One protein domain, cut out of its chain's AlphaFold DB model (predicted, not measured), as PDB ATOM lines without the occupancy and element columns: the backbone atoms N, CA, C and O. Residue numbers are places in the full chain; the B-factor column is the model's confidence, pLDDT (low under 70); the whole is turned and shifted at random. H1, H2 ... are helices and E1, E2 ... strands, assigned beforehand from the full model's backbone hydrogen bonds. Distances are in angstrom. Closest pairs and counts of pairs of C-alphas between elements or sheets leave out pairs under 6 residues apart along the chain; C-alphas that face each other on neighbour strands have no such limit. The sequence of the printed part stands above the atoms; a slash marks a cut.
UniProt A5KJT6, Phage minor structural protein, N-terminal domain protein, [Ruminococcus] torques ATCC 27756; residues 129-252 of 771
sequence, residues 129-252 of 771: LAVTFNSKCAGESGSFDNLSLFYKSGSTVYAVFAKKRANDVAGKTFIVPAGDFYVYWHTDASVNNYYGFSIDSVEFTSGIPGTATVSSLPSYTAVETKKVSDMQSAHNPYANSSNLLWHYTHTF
ATOM      1  N   LEU A 129      84.920  34.211 128.752       83.19
ATOM      2  CA  LEU A 129      84.462  33.188 129.692       83.19
ATOM      3  C   LEU A 129      83.720  33.827 130.857       83.19
ATOM      4  O   LEU A 129      84.233  34.743 131.496       83.19
ATOM      5  N   ALA A 130      82.527  33.319 131.139       88.62
ATOM      6  CA  ALA A 130      81.791  33.536 132.372       88.62
ATOM      7  C   ALA A 130      82.199  32.445 133.371       88.62
ATOM      8  O   ALA A 130      81.919  31.270 133.156       88.62
ATOM      9  N   VAL A 131      82.877  32.841 134.446       93.12
ATOM     10  CA  VAL A 131      83.316  31.983 135.551       93.12
ATOM     11  C   VAL A 131      82.315  32.122 136.695       93.12
ATOM     12  O   VAL A 131      82.243  33.186 137.319       93.12
ATOM     13  N   THR A 132      81.539  31.072 136.967       95.19
ATOM     14  CA  THR A 132      80.491  31.062 137.997       95.19
ATOM     15  C   THR A 132      80.954  30.297 139.233       95.19
ATOM     16  O   THR A 132      81.219  29.097 139.175       95.19
ATOM     17  N   PHE A 133      81.049  30.987 140.372       96.62
ATOM     18  CA  PHE A 133      81.445  30.379 141.646       96.62
ATOM     19  C   PHE A 133      80.265  29.697 142.335       96.62
ATOM     20  O   PHE A 133      79.147  30.217 142.324       96.62
ATOM     21  N   ASN A 134      80.538  28.580 143.014       96.50
ATOM     22  CA  ASN A 134      79.516  27.815 143.717       96.50
ATOM     23  C   ASN A 134      78.793  28.666 144.771       96.50
ATOM     24  O   ASN A 134      79.398  29.472 145.487       96.50
ATOM     25  N   SER A 135      77.479  28.487 144.885       96.50
ATOM     26  CA  SER A 135      76.644  29.220 145.852       96.50
ATOM     27  C   SER A 135      76.991  28.939 147.322       96.50
ATOM     28  O   SER A 135      76.629  29.728 148.192       96.50
ATOM     29  N   LYS A 136      77.722  27.855 147.612       95.69
ATOM     30  CA  LYS A 136      78.184  27.463 148.953       95.69
ATOM     31  C   LYS A 136      79.551  28.035 149.335       95.69
ATOM     32  O   LYS A 136      79.982  27.800 150.462       95.69
ATOM     33  N   CYS A 137      80.235  28.753 148.440       96.44
ATOM     34  CA  CYS A 137      81.535  29.359 148.736       96.44
ATOM     35  C   CYS A 137      81.473  30.191 150.031       96.44
ATOM     36  O   CYS A 137      80.675  31.119 150.160       96.44
ATOM     37  N   ALA A 138      82.311  29.852 151.008       94.94
ATOM     38  CA  ALA A 138      82.307  30.468 152.329       94.94
ATOM     39  C   ALA A 138      83.702  30.412 152.956       94.94
ATOM     40  O   ALA A 138      84.363  29.381 152.903       94.94
ATOM     41  N   GLY A 139      84.146  31.514 153.557       91.06
ATOM     42  CA  GLY A 139      85.466  31.649 154.178       91.06
ATOM     43  C   GLY A 139      85.387  32.386 155.506       91.06
ATOM     44  O   GLY A 139      84.371  33.018 155.799       91.06
ATOM     45  N   GLU A 140      86.449  32.347 156.302       88.62
ATOM     46  CA  GLU A 140      86.497  33.013 157.606       88.62
ATOM     47  C   GLU A 140      86.615  34.538 157.470       88.62
ATOM     48  O   GLU A 140      85.786  35.278 158.008       88.62
ATOM     49  N   SER A 141      87.583  35.030 156.689       83.88
ATOM     50  CA  SER A 141      87.843  36.468 156.539       83.88
ATOM     51  C   SER A 141      88.588  36.793 155.250       83.88
ATOM     52  O   SER A 141      89.666  36.271 155.040       83.88
ATOM     53  N   GLY A 142      88.125  37.755 154.445       79.50
ATOM     54  CA  GLY A 142      88.825  38.152 153.208       79.50
ATOM     55  C   GLY A 142      90.211  38.789 153.408       79.50
ATOM     56  O   GLY A 142      90.950  38.948 152.441       79.50
ATOM     57  N   SER A 143      90.583  39.145 154.641       84.62
ATOM     58  CA  SER A 143      91.916  39.682 154.958       84.62
ATOM     59  C   SER A 143      92.965  38.595 155.196       84.62
ATOM     60  O   SER A 143      94.150  38.854 154.987       84.62
ATOM     61  N   PHE A 144      92.535  37.407 155.622       83.44
ATOM     62  CA  PHE A 144      93.409  36.310 156.051       83.44
ATOM     63  C   PHE A 144      93.155  35.039 155.232       83.44
ATOM     64  O   PHE A 144      94.091  34.461 154.702       83.44
ATOM     65  N   ASP A 145      91.886  34.736 154.962       91.44
ATOM     66  CA  ASP A 145      91.414  33.628 154.135       91.44
ATOM     67  C   ASP A 145      90.722  34.152 152.877       91.44
ATOM     68  O   ASP A 145      89.542  34.533 152.876       91.44
ATOM     69  N   ASN A 146      91.478  34.231 151.788       94.12
ATOM     70  CA  ASN A 146      91.077  35.031 150.648       94.12
ATOM     71  C   ASN A 146      91.238  34.345 149.300       94.12
ATOM     72  O   ASN A 146      92.119  33.518 149.075       94.12
ATOM     73  N   LEU A 147      90.357  34.758 148.395       96.31
ATOM     74  CA  LEU A 147      90.252  34.298 147.026       96.31
ATOM     75  C   LEU A 147      90.510  35.461 146.071       96.31
ATOM     76  O   LEU A 147      90.047  36.587 146.288       96.31
ATOM     77  N   SER A 148      91.230  35.182 144.994       96.19
ATOM     78  CA  SER A 148      91.503  36.141 143.926       96.19
ATOM     79  C   SER A 148      91.356  35.481 142.556       96.19
ATOM     80  O   SER A 148      91.681  34.305 142.400       96.19
ATOM     81  N   LEU A 149      90.889  36.252 141.575       95.94
ATOM     82  CA  LEU A 149      90.737  35.839 140.179       95.94
ATOM     83  C   LEU A 149      91.513  36.812 139.290       95.94
ATOM     84  O   LEU A 149      91.283  38.024 139.342       95.94
ATOM     85  N   PHE A 150      92.402  36.281 138.458       95.00
ATOM     86  CA  PHE A 150      93.251  37.056 137.555       95.00
ATOM     87  C   PHE A 150      93.144  36.556 136.117       95.00
ATOM     88  O   PHE A 150      92.781  35.412 135.885       95.00
ATOM     89  N   TYR A 151      93.537  37.384 135.157       90.94
ATOM     90  CA  TYR A 151      93.808  36.971 133.779       90.94
ATOM     91  C   TYR A 151      95.030  37.715 133.238       90.94
ATOM     92  O   TYR A 151      95.473  38.716 133.814       90.94
ATOM     93  N   LYS A 152      95.589  37.231 132.129       85.12
ATOM     94  CA  LYS A 152      96.655  37.923 131.397       85.12
ATOM     95  C   LYS A 152      96.123  38.456 130.075       85.12
ATOM     96  O   LYS A 152      95.359  37.781 129.397       85.12
ATOM     97  N   SER A 153      96.541  39.664 129.712       76.06
ATOM     98  CA  SER A 153      96.376  40.200 128.361       76.06
ATOM     99  C   SER A 153      97.723  40.745 127.897       76.06
ATOM    100  O   SER A 153      98.301  41.635 128.529       76.06
ATOM    101  N   GLY A 154      98.280  40.129 126.851       75.00
ATOM    102  CA  GLY A 154      99.682  40.313 126.475       75.00
ATOM    103  C   GLY A 154     100.631  39.953 127.628       75.00
ATOM    104  O   GLY A 154     100.523  38.887 128.229       75.00
ATOM    105  N   SER A 155     101.554  40.859 127.961       78.88
ATOM    106  CA  SER A 155     102.491  40.704 129.085       78.88
ATOM    107  C   SER A 155     101.937  41.171 130.439       78.88
ATOM    108  O   SER A 155     102.631  41.059 131.450       78.88
ATOM    109  N   THR A 156     100.723  41.727 130.478       85.19
ATOM    110  CA  THR A 156     100.169  42.391 131.666       85.19
ATOM    111  C   THR A 156      99.183  41.478 132.393       85.19
ATOM    112  O   THR A 156      98.326  40.849 131.772       85.19
ATOM    113  N   VAL A 157      99.286  41.421 133.723       91.12
ATOM    114  CA  VAL A 157      98.349  40.698 134.596       91.12
ATOM    115  C   VAL A 157      97.276  41.660 135.097       91.12
ATOM    116  O   VAL A 157      97.578  42.758 135.566       91.12
ATOM    117  N   TYR A 158      96.027  41.214 135.056       92.50
ATOM    118  CA  TYR A 158      94.870  41.940 135.560       92.50
ATOM    119  C   TYR A 158      94.171  41.119 136.642       92.50
ATOM    120  O   TYR A 158      93.956  39.920 136.473       92.50
ATOM    121  N   ALA A 159      93.793  41.755 137.746       94.62
ATOM    122  CA  ALA A 159      92.921  41.178 138.759       94.62
ATOM    123  C   ALA A 159      91.467  41.549 138.451       94.62
ATOM    124  O   ALA A 159      91.120  42.730 138.404       94.62
ATOM    125  N   VAL A 160      90.611  40.542 138.273       94.00
ATOM    126  CA  VAL A 160      89.150  40.727 138.229       94.00
ATOM    127  C   VAL A 160      88.648  41.088 139.623       94.00
ATOM    128  O   VAL A 160      87.857  42.009 139.802       94.00
ATOM    129  N   PHE A 161      89.163  40.378 140.626       94.31
ATOM    130  CA  PHE A 161      89.090  40.749 142.031       94.31
ATOM    131  C   PHE A 161      90.299  40.172 142.767       94.31
ATOM    132  O   PHE A 161      90.835  39.128 142.392       94.31
ATOM    133  N   ALA A 162      90.704  40.836 143.846       93.50
ATOM    134  CA  ALA A 162      91.788  40.386 144.706       93.50
ATOM    135  C   ALA A 162      91.354  40.416 146.172       93.50
ATOM    136  O   ALA A 162      90.619  41.316 146.587       93.50
ATOM    137  N   LYS A 163      91.839  39.440 146.943       92.75
ATOM    138  CA  LYS A 163      91.646  39.308 148.392       92.75
ATOM    139  C   LYS A 163      90.181  39.414 148.844       92.75
ATOM    140  O   LYS A 163      89.840  40.190 149.736       92.75
ATOM    141  N   LYS A 164      89.290  38.663 148.196       95.00
ATOM    142  CA  LYS A 164      87.877  38.579 148.589       95.00
ATOM    143  C   LYS A 164      87.639  37.417 149.534       95.00
ATOM    144  O   LYS A 164      88.246  36.360 149.389       95.00
ATOM    145  N   ARG A 165      86.711  37.596 150.474       95.56
ATOM    146  CA  ARG A 165      86.187  36.478 151.259       95.56
ATOM    147  C   ARG A 165      85.379  35.585 150.316       95.56
ATOM    148  O   ARG A 165      84.649  36.111 149.479       95.56
ATOM    149  N   ALA A 166      85.444  34.263 150.457       94.94
ATOM    150  CA  ALA A 166      84.703  33.361 149.563       94.94
ATOM    151  C   ALA A 166      83.175  33.628 149.556       94.94
ATOM    152  O   ALA A 166      82.537  33.511 148.513       94.94
ATOM    153  N   ASN A 167      82.605  34.118 150.667       95.62
ATOM    154  CA  ASN A 167      81.209  34.578 150.743       95.62
ATOM    155  C   ASN A 167      80.882  35.719 149.766       95.62
ATOM    156  O   ASN A 167      79.759  35.816 149.281       95.62
ATOM    157  N   ASP A 168      81.848  36.594 149.472       95.31
ATOM    158  CA  ASP A 168      81.631  37.766 148.621       95.31
ATOM    159  C   ASP A 168      81.486  37.394 147.143       95.31
ATOM    160  O   ASP A 168      80.997  38.208 146.355       95.31
ATOM    161  N   VAL A 169      81.921  36.190 146.761       94.75
ATOM    162  CA  VAL A 169      81.867  35.681 145.385       94.75
ATOM    163  C   VAL A 169      80.850  34.554 145.203       94.75
ATOM    164  O   VAL A 169      80.578  34.173 144.070       94.75
ATOM    165  N   ALA A 170      80.279  34.031 146.290       96.50
ATOM    166  CA  ALA A 170      79.369  32.891 146.262       96.50
ATOM    167  C   ALA A 170      78.173  33.128 145.327       96.50
ATOM    168  O   ALA A 170      77.468  34.132 145.448       96.50
ATOM    169  N   GLY A 171      77.963  32.210 144.377       94.31
ATOM    170  CA  GLY A 171      76.878  32.271 143.392       94.31
ATOM    171  C   GLY A 171      77.014  33.377 142.339       94.31
ATOM    172  O   GLY A 171      76.068  33.614 141.589       94.31
ATOM    173  N   LYS A 172      78.146  34.092 142.286       96.25
ATOM    174  CA  LYS A 172      78.374  35.181 141.326       96.25
ATOM    175  C   LYS A 172      79.148  34.701 140.105       96.25
ATOM    176  O   LYS A 172      79.991  33.807 140.192       96.25
ATOM    177  N   THR A 173      78.895  35.375 138.987       94.44
ATOM    178  CA  THR A 173      79.574  35.153 137.707       94.44
ATOM    179  C   THR A 173      80.497  36.321 137.386       94.44
ATOM    180  O   THR A 173      80.093  37.481 137.473       94.44
ATOM    181  N   PHE A 174      81.724  36.013 136.976       93.38
ATOM    182  CA  PHE A 174      82.737  36.989 136.582       93.38
ATOM    183  C   PHE A 174      83.208  36.718 135.158       93.38
ATOM    184  O   PHE A 174      83.335  35.566 134.763       93.38
ATOM    185  N   ILE A 175      83.464  37.774 134.386       88.81
ATOM    186  CA  ILE A 175      83.824  37.650 132.970       88.81
ATOM    187  C   ILE A 175      85.318  37.907 132.780       88.81
ATOM    188  O   ILE A 175      85.825  38.943 133.212       88.81
ATOM    189  N   VAL A 176      85.997  36.985 132.098       86.81
ATOM    190  CA  VAL A 176      87.420  37.061 131.729       86.81
ATOM    191  C   VAL A 176      87.601  36.853 130.220       86.81
ATOM    192  O   VAL A 176      86.724  36.255 129.589       86.81
ATOM    193  N   PRO A 177      88.696  37.335 129.603       77.69
ATOM    194  CA  PRO A 177      89.044  36.957 128.232       77.69
ATOM    195  C   PRO A 177      89.107  35.433 128.084       77.69
ATOM    196  O   PRO A 177      89.494  34.736 129.025       77.69
ATOM    197  N   ALA A 178      88.714  34.904 126.926       66.88
ATOM    198  CA  ALA A 178      88.854  33.476 126.687       66.88
ATOM    199  C   ALA A 178      90.300  33.144 126.328       66.88
ATOM    200  O   ALA A 178      90.916  33.796 125.490       66.88
ATOM    201  N   GLY A 179      90.841  32.144 127.011       63.91
ATOM    202  CA  GLY A 179      92.228  31.733 126.860       63.91
ATOM    203  C   GLY A 179      92.799  31.305 128.191       63.91
ATOM    204  O   GLY A 179      92.995  30.120 128.385       63.91
ATOM    205  N   ASP A 180      92.982  32.237 129.130       77.06
ATOM    206  CA  ASP A 180      93.800  31.971 130.316       77.06
ATOM    207  C   ASP A 180      93.368  32.824 131.523       77.06
ATOM    208  O   ASP A 180      93.421  34.060 131.495       77.06
ATOM    209  N   PHE A 181      92.978  32.170 132.622       91.44
ATOM    210  CA  PHE A 181      92.737  32.833 133.909       91.44
ATOM    211  C   PHE A 181      93.381  32.070 135.068       91.44
ATOM    212  O   PHE A 181      93.664  30.875 134.979       91.44
ATOM    213  N   TYR A 182      93.618  32.773 136.171       95.12
ATOM    214  CA  TYR A 182      94.241  32.237 137.374       95.12
ATOM    215  C   TYR A 182      93.321  32.404 138.571       95.12
ATOM    216  O   TYR A 182      92.723  33.465 138.755       95.12
ATOM    217  N   VAL A 183      93.282  31.390 139.427       96.31
ATOM    218  CA  VAL A 183      92.550  31.426 140.695       96.31
ATOM    219  C   VAL A 183      93.542  31.213 141.818       96.31
ATOM    220  O   VAL A 183      94.311  30.256 141.792       96.31
ATOM    221  N   TYR A 184      93.538  32.108 142.798       96.88
ATOM    222  CA  TYR A 184      94.421  32.027 143.954       96.88
ATOM    223  C   TYR A 184      93.620  31.941 145.243       96.88
ATOM    224  O   TYR A 184      92.797  32.820 145.505       96.88
ATOM    225  N   TRP A 185      93.907  30.923 146.051       96.00
ATOM    226  CA  TRP A 185      93.327  30.695 147.368       96.00
ATOM    227  C   TRP A 185      94.415  30.694 148.440       96.00
ATOM    228  O   TRP A 185      95.383  29.934 148.359       96.00
ATOM    229  N   HIS A 186      94.235  31.547 149.443       94.94
ATOM    230  CA  HIS A 186      95.127  31.701 150.587       94.94
ATOM    231  C   HIS A 186      94.361  31.472 151.882       94.94
ATOM    232  O   HIS A 186      93.267  32.016 152.020       94.94
ATOM    233  N   THR A 187      94.954  30.732 152.817       93.81
ATOM    234  CA  THR A 187      94.440  30.569 154.181       93.81
ATOM    235  C   THR A 187      95.544  30.713 155.218       93.81
ATOM    236  O   THR A 187      96.688  30.301 154.987       93.81
ATOM    237  N   ASP A 188      95.204  31.288 156.368       91.31
ATOM    238  CA  ASP A 188      96.112  31.402 157.507       91.31
ATOM    239  C   ASP A 188      96.027  30.162 158.430       91.31
ATOM    240  O   ASP A 188      95.553  29.094 158.036       91.31
ATOM    241  N   ALA A 189      96.584  30.230 159.640       90.62
ATOM    242  CA  ALA A 189      96.629  29.086 160.554       90.62
ATOM    243  C   ALA A 189      95.358  28.895 161.412       90.62
ATOM    244  O   ALA A 189      95.315  27.935 162.190       90.62
ATOM    245  N   SER A 190      94.349  29.771 161.316       90.25
ATOM    246  CA  SER A 190      93.156  29.726 162.171       90.25
ATOM    247  C   SER A 190      92.308  28.481 161.909       90.25
ATOM    248  O   SER A 190      92.117  28.032 160.783       90.25
ATOM    249  N   VAL A 191      91.792  27.860 162.972       85.62
ATOM    250  CA  VAL A 191      90.863  26.728 162.837       85.62
ATOM    251  C   VAL A 191      89.519  27.243 162.333       85.62
ATOM    252  O   VAL A 191      88.902  28.083 162.982       85.62
ATOM    253  N   ASN A 192      89.039  26.678 161.227       88.50
ATOM    254  CA  ASN A 192      87.808  27.097 160.568       88.50
ATOM    255  C   ASN A 192      86.825  25.916 160.396       88.50
ATOM    256  O   ASN A 192      87.205  24.749 160.509       88.50
ATOM    257  N   ASN A 193      85.551  26.211 160.124       92.00
ATOM    258  CA  ASN A 193      84.501  25.222 159.836       92.00
ATOM    259  C   ASN A 193      83.762  25.503 158.512       92.00
ATOM    260  O   ASN A 193      82.616  25.087 158.336       92.00
ATOM    261  N   TYR A 194      84.393  26.242 157.599       93.25
ATOM    262  CA  TYR A 194      83.751  26.777 156.401       93.25
ATOM    263  C   TYR A 194      84.023  25.915 155.157       93.25
ATOM    264  O   TYR A 194      84.949  25.108 155.103       93.25
ATOM    265  N   TYR A 195      83.199  26.101 154.125       94.56
ATOM    266  CA  TYR A 195      83.258  25.318 152.888       94.56
ATOM    267  C   TYR A 195      84.510  25.592 152.044       94.56
ATOM    268  O   TYR A 195      85.045  24.685 151.420       94.56
ATOM    269  N   GLY A 196      84.980  26.836 152.005       93.94
ATOM    270  CA  GLY A 196      86.071  27.285 151.143       93.94
ATOM    271  C   GLY A 196      85.524  27.770 149.810       93.94
ATOM    272  O   GLY A 196      84.532  28.504 149.795       93.94
ATOM    273  N   PHE A 197      86.130  27.374 148.692       95.94
ATOM    274  CA  PHE A 197      85.665  27.785 147.367       95.94
ATOM    275  C   PHE A 197      85.643  26.628 146.364       95.94
ATOM    276  O   PHE A 197      86.502  25.750 146.398       95.94
ATOM    277  N   SER A 198      84.688  26.673 145.440       96.12
ATOM    278  CA  SER A 198      84.676  25.873 144.214       96.12
ATOM    279  C   SER A 198      84.032  26.672 143.074       96.12
ATOM    280  O   SER A 198      83.331  27.665 143.304       96.12
ATOM    281  N   ILE A 199      84.287  26.255 141.835       95.94
ATOM    282  CA  ILE A 199      83.711  26.853 140.625       95.94
ATOM    283  C   ILE A 199      82.695  25.865 140.043       95.94
ATOM    284  O   ILE A 199      83.017  24.691 139.877       95.94
ATOM    285  N   ASP A 200      81.480  26.336 139.756       93.88
ATOM    286  CA  ASP A 200      80.391  25.511 139.212       93.88
ATOM    287  C   ASP A 200      80.516  25.342 137.700       93.88
ATOM    288  O   ASP A 200      80.411  24.228 137.187       93.88
ATOM    289  N   SER A 201      80.755  26.441 136.981       90.44
ATOM    290  CA  SER A 201      80.896  26.408 135.529       90.44
ATOM    291  C   SER A 201      81.822  27.497 134.997       90.44
ATOM    292  O   SER A 201      82.058  28.537 135.621       90.44
ATOM    293  N   VAL A 202      82.374  27.213 133.820       87.75
ATOM    294  CA  VAL A 202      83.086  28.163 132.970       87.75
ATOM    295  C   VAL A 202      82.469  28.033 131.585       87.75
ATOM    296  O   VAL A 202      82.626  27.002 130.936       87.75
ATOM    297  N   GLU A 203      81.739  29.057 131.152       83.12
ATOM    298  CA  GLU A 203      80.953  29.029 129.913       83.12
ATOM    299  C   GLU A 203      81.302  30.205 129.004       83.12
ATOM    300  O   GLU A 203      81.664  31.285 129.472       83.12
ATOM    301  N   PHE A 204      81.166  30.031 127.689       75.75
ATOM    302  CA  PHE A 204      81.341  31.143 126.761       75.75
ATOM    303  C   PHE A 204      80.250  32.201 126.936       75.75
ATOM    304  O   PHE A 204      79.066  31.897 127.070       75.75
ATOM    305  N   THR A 205      80.641  33.469 126.868       69.62
ATOM    306  CA  THR A 205      79.730  34.606 126.981       69.62
ATOM    307  C   THR A 205      80.133  35.750 126.057       69.62
ATOM    308  O   THR A 205      81.309  35.947 125.748       69.62
ATOM    309  N   SER A 206      79.137  36.532 125.636       63.91
ATOM    310  CA  SER A 206      79.311  37.812 124.941       63.91
ATOM    311  C   SER A 206      79.339  39.009 125.902       63.91
ATOM    312  O   SER A 206      79.410  40.155 125.459       63.91
ATOM    313  N   GLY A 207      79.225  38.772 127.216       66.69
ATOM    314  CA  GLY A 207      79.210  39.837 128.215       66.69
ATOM    315  C   GLY A 207      80.535  40.606 128.295       66.69
ATOM    316  O   GLY A 207      81.589  40.151 127.844       66.69
ATOM    317  N   ILE A 208      80.485  41.815 128.856       66.12
ATOM    318  CA  ILE A 208      81.655  42.689 128.985       66.12
ATOM    319  C   ILE A 208      82.330  42.465 130.343       66.12
ATOM    320  O   ILE A 208      81.619  42.446 131.348       66.12
ATOM    321  N   PRO A 209      83.670  42.285 130.407       71.50
ATOM    322  CA  PRO A 209      84.396  42.241 131.664       71.50
ATOM    323  C   PRO A 209      84.063  43.475 132.495       71.50
ATOM    324  O   PRO A 209      84.047  44.593 131.980       71.50
ATOM    325  N   GLY A 210      83.811  43.272 133.787       70.88
ATOM    326  CA  GLY A 210      83.798  44.385 134.732       70.88
ATOM    327  C   GLY A 210      85.176  45.054 134.807       70.88
ATOM    328  O   GLY A 210      86.152  44.587 134.216       70.88
ATOM    329  N   THR A 211      85.279  46.147 135.560       76.75
ATOM    330  CA  THR A 211      86.549  46.860 135.736       76.75
ATOM    331  C   THR A 211      87.585  45.962 136.420       76.75
ATOM    332  O   THR A 211      87.489  45.705 137.618       76.75
ATOM    333  N   ALA A 212      88.583  45.502 135.663       85.81
ATOM    334  CA  ALA A 212      89.753  44.806 136.189       85.81
ATOM    335  C   ALA A 212      90.891  45.804 136.453       85.81
ATOM    336  O   ALA A 212      91.017  46.813 135.756       85.81
ATOM    337  N   THR A 213      91.737  45.524 137.441       93.50
ATOM    338  CA  THR A 213      92.878  46.383 137.790       93.50
ATOM    339  C   THR A 213      94.194  45.708 137.438       93.50
ATOM    340  O   THR A 213      94.342  44.498 137.599       93.50
ATOM    341  N   VAL A 214      95.169  46.480 136.949       92.31
ATOM    342  CA  VAL A 214      96.529  45.968 136.720       92.31
ATOM    343  C   VAL A 214      97.090  45.459 138.046       92.31
ATOM    344  O   VAL A 214      96.993  46.133 139.073       92.31
ATOM    345  N   SER A 215      97.648  44.252 138.035       94.38
ATOM    346  CA  SER A 215      98.128  43.572 139.233       94.38
ATOM    347  C   SER A 215      99.345  42.696 138.926       94.38
ATOM    348  O   SER A 215      99.915  42.752 137.838       94.38
ATOM    349  N   SER A 216      99.762  41.888 139.896       92.94
ATOM    350  CA  SER A 216     100.800  40.867 139.737       92.94
ATOM    351  C   SER A 216     100.287  39.538 140.276       92.94
ATOM    352  O   SER A 216      99.481  39.513 141.206       92.94
ATOM    353  N   LEU A 217     100.731  38.434 139.671       93.12
ATOM    354  CA  LEU A 217     100.414  37.112 140.200       93.12
ATOM    355  C   LEU A 217     101.163  36.888 141.525       93.12
ATOM    356  O   LEU A 217     102.309  37.326 141.652       93.12
ATOM    357  N   PRO A 218     100.553  36.187 142.495       91.38
ATOM    358  CA  PRO A 218     101.243  35.731 143.696       91.38
ATOM    359  C   PRO A 218     102.482  34.891 143.355       91.38
ATOM    360  O   PRO A 218     102.459  34.114 142.401       91.38
ATOM    361  N   SER A 219     103.544  35.002 144.158       91.19
ATOM    362  CA  SER A 219     104.814  34.277 143.968       91.19
ATOM    363  C   SER A 219     104.731  32.798 144.373       91.19
ATOM    364  O   SER A 219     105.496  32.334 145.217       91.19
ATOM    365  N   TYR A 220     103.801  32.058 143.773       91.00
ATOM    366  CA  TYR A 220     103.623  30.618 143.947       91.00
ATOM    367  C   TYR A 220     103.595  29.928 142.582       91.00
ATOM    368  O   TYR A 220     103.192  30.520 141.581       91.00
ATOM    369  N   THR A 221     104.026  28.669 142.526       91.44
ATOM    370  CA  THR A 221     103.947  27.868 141.300       91.44
ATOM    371  C   THR A 221     102.488  27.533 141.009       91.44
ATOM    372  O   THR A 221     101.822  26.920 141.840       91.44
ATOM    373  N   ALA A 222     101.990  27.942 139.841       92.38
ATOM    374  CA  ALA A 222     100.628  27.633 139.434       92.38
ATOM    375  C   ALA A 222     100.491  26.150 139.051       92.38
ATOM    376  O   ALA A 222     101.332  25.601 138.340       92.38
ATOM    377  N   VAL A 223      99.412  25.520 139.506       93.38
ATOM    378  CA  VAL A 223      98.977  24.201 139.052       93.38
ATOM    379  C   VAL A 223      98.168  24.382 137.772       93.38
ATOM    380  O   VAL A 223      97.105  25.003 137.777       93.38
ATOM    381  N   GLU A 224      98.682  23.839 136.677       92.69
ATOM    382  CA  GLU A 224      98.035  23.867 135.367       92.69
ATOM    383  C   GLU A 224      96.851  22.896 135.323       92.69
ATOM    384  O   GLU A 224      97.000  21.715 135.644       92.69
ATOM    385  N   THR A 225      95.670  23.361 134.907       88.50
ATOM    386  CA  THR A 225      94.502  22.489 134.724       88.50
ATOM    387  C   THR A 225      93.605  22.925 133.568       88.50
ATOM    388  O   THR A 225      93.466  24.103 133.254       88.50
ATOM    389  N   LYS A 226      92.954  21.938 132.941       84.81
ATOM    390  CA  LYS A 226      91.904  22.119 131.924       84.81
ATOM    391  C   LYS A 226      90.506  21.803 132.454       84.81
ATOM    392  O   LYS A 226      89.540  21.907 131.702       84.81
ATOM    393  N   LYS A 227      90.392  21.357 133.710       87.06
ATOM    394  CA  LYS A 227      89.134  20.928 134.322       87.06
ATOM    395  C   LYS A 227      88.764  21.890 135.436       87.06
ATOM    396  O   LYS A 227      89.483  22.036 136.418       87.06
ATOM    397  N   VAL A 228      87.595  22.504 135.300       88.12
ATOM    398  CA  VAL A 228      87.057  23.439 136.299       88.12
ATOM    399  C   VAL A 228      86.940  22.784 137.681       88.12
ATOM    400  O   VAL A 228      87.242  23.419 138.686       88.12
ATOM    401  N   SER A 229      86.612  21.489 137.722       89.19
ATOM    402  CA  SER A 229      86.520  20.685 138.948       89.19
ATOM    403  C   SER A 229      87.819  20.589 139.756       89.19
ATOM    404  O   SER A 229      87.770  20.228 140.929       89.19
ATOM    405  N   ASP A 230      88.974  20.878 139.154       90.38
ATOM    406  CA  ASP A 230      90.268  20.804 139.842       90.38
ATOM    407  C   ASP A 230      90.565  22.090 140.636       90.38
ATOM    408  O   ASP A 230      91.408  22.084 141.534       90.38
ATOM    409  N   MET A 231      89.878  23.195 140.321       92.75
ATOM    410  CA  MET A 231      90.065  24.510 140.940       92.75
ATOM    411  C   MET A 231      89.106  24.701 142.118       92.75
ATOM    412  O   MET A 231      88.163  25.493 142.061       92.75
ATOM    413  N   GLN A 232      89.341  23.951 143.191       94.62
ATOM    414  CA  GLN A 232      88.569  24.033 144.430       94.62
ATOM    415  C   GLN A 232      89.452  23.777 145.654       94.62
ATOM    416  O   GLN A 232      90.494  23.123 145.567       94.62
ATOM    417  N   SER A 233      89.033  24.281 146.812       93.25
ATOM    418  CA  SER A 233      89.644  23.926 148.095       93.25
ATOM    419  C   SER A 233      89.124  22.576 148.607       93.25
ATOM    420  O   SER A 233      88.115  22.064 148.136       93.25
ATOM    421  N   ALA A 234      89.756  22.027 149.650       88.19
ATOM    422  CA  ALA A 234      89.061  21.066 150.512       88.19
ATOM    423  C   ALA A 234      87.791  21.716 151.097       88.19
ATOM    424  O   ALA A 234      87.741  22.941 151.236       88.19
ATOM    425  N   HIS A 235      86.778  20.914 151.427       91.06
ATOM    426  CA  HIS A 235      85.483  21.410 151.891       91.06
ATOM    427  C   HIS A 235      85.111  20.843 153.260       91.06
ATOM    428  O   HIS A 235      85.242  19.644 153.485       91.06
ATOM    429  N   ASN A 236      84.555  21.696 154.127       87.56
ATOM    430  CA  ASN A 236      83.975  21.335 155.429       87.56
ATOM    431  C   ASN A 236      84.921  20.567 156.386       87.56
ATOM    432  O   ASN A 236      84.607  19.439 156.775       87.56
ATOM    433  N   PRO A 237      86.023  21.179 156.853       89.19
ATOM    434  CA  PRO A 237      86.502  22.517 156.511       89.19
ATOM    435  C   PRO A 237      87.532  22.526 155.375       89.19
ATOM    436  O   PRO A 237      88.115  21.496 155.033       89.19
ATOM    437  N   TYR A 238      87.799  23.706 154.811       91.69
ATOM    438  CA  TYR A 238      89.001  23.883 153.993       91.69
ATOM    439  C   TYR A 238      90.274  23.832 154.842       91.69
ATOM    440  O   TYR A 238      90.257  24.100 156.043       91.69
ATOM    441  N   ALA A 239      91.397  23.503 154.199       90.81
ATOM    442  CA  ALA A 239      92.691  23.379 154.860       90.81
ATOM    443  C   ALA A 239      93.270  24.736 155.293       90.81
ATOM    444  O   ALA A 239      93.253  25.710 154.534       90.81
ATOM    445  N   ASN A 240      93.850  24.757 156.491       89.81
ATOM    446  CA  ASN A 240      94.598  25.890 157.031       89.81
ATOM    447  C   ASN A 240      96.005  25.956 156.429       89.81
ATOM    448  O   ASN A 240      96.552  24.944 155.989       89.81
ATOM    449  N   SER A 241      96.623  27.135 156.493       91.69
ATOM    450  CA  SER A 241      98.004  27.399 156.070       91.69
ATOM    451  C   SER A 241      98.267  26.993 154.618       91.69
ATOM    452  O   SER A 241      99.331  26.471 154.279       91.69
ATOM    453  N   SER A 242      97.277  27.213 153.753       89.81
ATOM    454  CA  SER A 242      97.267  26.754 152.371       89.81
ATOM    455  C   SER A 242      97.470  27.921 151.407       89.81
ATOM    456  O   SER A 242      96.865  28.980 151.548       89.81
ATOM    457  N   ASN A 243      98.301  27.712 150.388       93.06
ATOM    458  CA  ASN A 243      98.517  28.656 149.293       93.06
ATOM    459  C   ASN A 243      98.410  27.894 147.979       93.06
ATOM    460  O   ASN A 243      99.330  27.167 147.606       93.06
ATOM    461  N   LEU A 244      97.274  28.024 147.303       94.19
ATOM    462  CA  LEU A 244      96.982  27.285 146.083       94.19
ATOM    463  C   LEU A 244      96.743  28.274 144.951       94.19
ATOM    464  O   LEU A 244      95.872  29.139 145.039       94.19
ATOM    465  N   LEU A 245      97.541  28.155 143.895       96.38
ATOM    466  CA  LEU A 245      97.394  28.923 142.669       96.38
ATOM    467  C   LEU A 245      97.103  27.941 141.540       96.38
ATOM    468  O   LEU A 245      97.905  27.046 141.295       96.38
ATOM    469  N   TRP A 246      95.991  28.129 140.844       95.31
ATOM    470  CA  TRP A 246      95.666  27.384 139.633       95.31
ATOM    471  C   TRP A 246      95.758  28.291 138.419       95.31
ATOM    472  O   TRP A 246      95.417  29.475 138.496       95.31
ATOM    473  N   HIS A 247      96.188  27.719 137.302       93.12
ATOM    474  CA  HIS A 247      96.156  28.336 135.987       93.12
ATOM    475  C   HIS A 247      95.281  27.478 135.080       93.12
ATOM    476  O   HIS A 247      95.556  26.298 134.850       93.12
ATOM    477  N   TYR A 248      94.186  28.067 134.618       89.69
ATOM    478  CA  TYR A 248      93.284  27.410 133.693       89.69
ATOM    479  C   TYR A 248      93.832  27.555 132.271       89.69
ATOM    480  O   TYR A 248      93.705  28.624 131.682       89.69
ATOM    481  N   THR A 249      94.436  26.488 131.739       72.06
ATOM    482  CA  THR A 249      95.096  26.442 130.417       72.06
ATOM    483  C   THR A 249      94.270  25.700 129.381       72.06
ATOM    484  O   THR A 249      94.726  24.784 128.679       72.06
ATOM    485  N   HIS A 250      92.999  26.071 129.291       69.75
ATOM    486  CA  HIS A 250      92.145  25.543 128.245       69.75
ATOM    487  C   HIS A 250      92.415  26.297 126.945       69.75
ATOM    488  O   HIS A 250      91.950  27.413 126.742       69.75
ATOM    489  N   THR A 251      93.174  25.673 126.049       56.44
ATOM    490  CA  THR A 251      93.318  26.162 124.679       56.44
ATOM    491  C   THR A 251      91.970  26.029 123.985       56.44
ATOM    492  O   THR A 251      91.545  24.922 123.665       56.44
ATOM    493  N   PHE A 252      91.288  27.152 123.795       58.75
ATOM    494  CA  PHE A 252      90.087  27.203 122.974       58.75
ATOM    495  C   PHE A 252      90.486  27.184 121.504       58.75
ATOM    496  O   PHE A 252      91.425  27.880 121.101       58.75
TER     497      PHE A 252
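AT A GLANCE: This is residues 129 to 252 of the 771 residues of the protein "Phage minor structural protein, N-terminal domain protein" of [Ruminococcus] torques ATCC 27756 (UniProt A5KJT6). A strongly twisted sheet of six strands makes a wall, and a smaller sheet of three strands, E4, E1 and E6, stands partly face to face with it, over one end of its strands; towards the other end lie the short helix H1 and long links. On the opposite face of the wall the link between its two edge strands, E7 and E8, crosses with residues 216 to 222, and the long link of residues 226 to 242 runs along the side between E9 and E6. The printed part has 124 residues, with one named helix and nine named strands in the order E1, E2, E3, H1, E4, E5, E6, E7, E8, E9; the class is mostly strand, though under half of the residues are in named elements. The large sheet runs E7, E3, E2, E5, E9, E8 and is mixed, while the small one runs E4, E1, E6 and is antiparallel. The whole is compact, with a radius of gyration of the C-alphas of 13.5 A and spans of 39 by 28 by 25 A.

IN THESE COORDINATES: In the large sheet, E2 is residues 146 to 153, 23.5 A from first to last C-alpha, and starts at C-alpha 146 at (91.077, 35.031, 150.648). E3, residues 156 to 164, is 21.3 A long and bends by 62 degrees at residue 160. E5 is residues 181 to 186, 16.9 A, and E9 is residues 243 to 248, 16.5 A, ending at C-alpha 248 at (93.284, 27.410, 133.693). The edge strands are short: E7, residues 213 to 215, 6.1 A, and E8, residues 223 to 225, 6.5 A. In the small sheet, E1 is residues 129 to 133, 12.6 A, from C-alpha 129 at (84.462, 33.188, 129.692). E4 is residues 173 to 177, 13.5 A, and E6 is residues 199 to 205, 16.2 A. H1 is residues 166 to 169, 5.6 A.

HOW THE PARTS SIT: E2 and E5 are antiparallel at 157 degrees, with N 148 and O 184 at 2.9 A. E2 and E3 form a hairpin, antiparallel at 164 degrees, with N 158 and O 151 at 2.8 A. E7 is the antiparallel neighbour of E3, with N 159 and O 213 at 2.8 A. E5 and E9 are antiparallel at 168 degrees, with N 185 and O 244 at 2.8 A. E8 is parallel to E9 at 33 degrees, with N 223 and O 245 at 2.8 A. In the small sheet, which is only just strongly twisted, with C-alphas up to 4.0 A off its best plane, the inner strand E1 is antiparallel to E4 at 149 degrees, with N 131 and O 174 at 2.8 A. E1 is also antiparallel to E6, at 157 degrees, with N 130 and O 203 at 2.8 A. Between the sheets, the closest C-alphas of E2 and E4 are those of Tyr 151 and Val 176, 6.7 A apart. E4 and E5 meet only through their link. E1 and E5 are apart, and so are E6 and E9. H1 only grazes the large sheet with its residues 166 to 169 and is not on the small one. H1 is too short for any O i to N i+4 pair, but its one O i to N i+3 pair is within hydrogen-bond range.

THE WHOLE: The two C-alphas farthest apart, those of Val 191 and Ser 206, are 41.1 A apart. The printed part has no cut. The links E1 to E2, E5 to E6 and E8 to E9 are long, with 12, 12 and 17 residues. The mean pLDDT of the printed part is 88.6, and the model's confidence is under 70 at residues 178 to 179, 205 to 208 and 250 to 252.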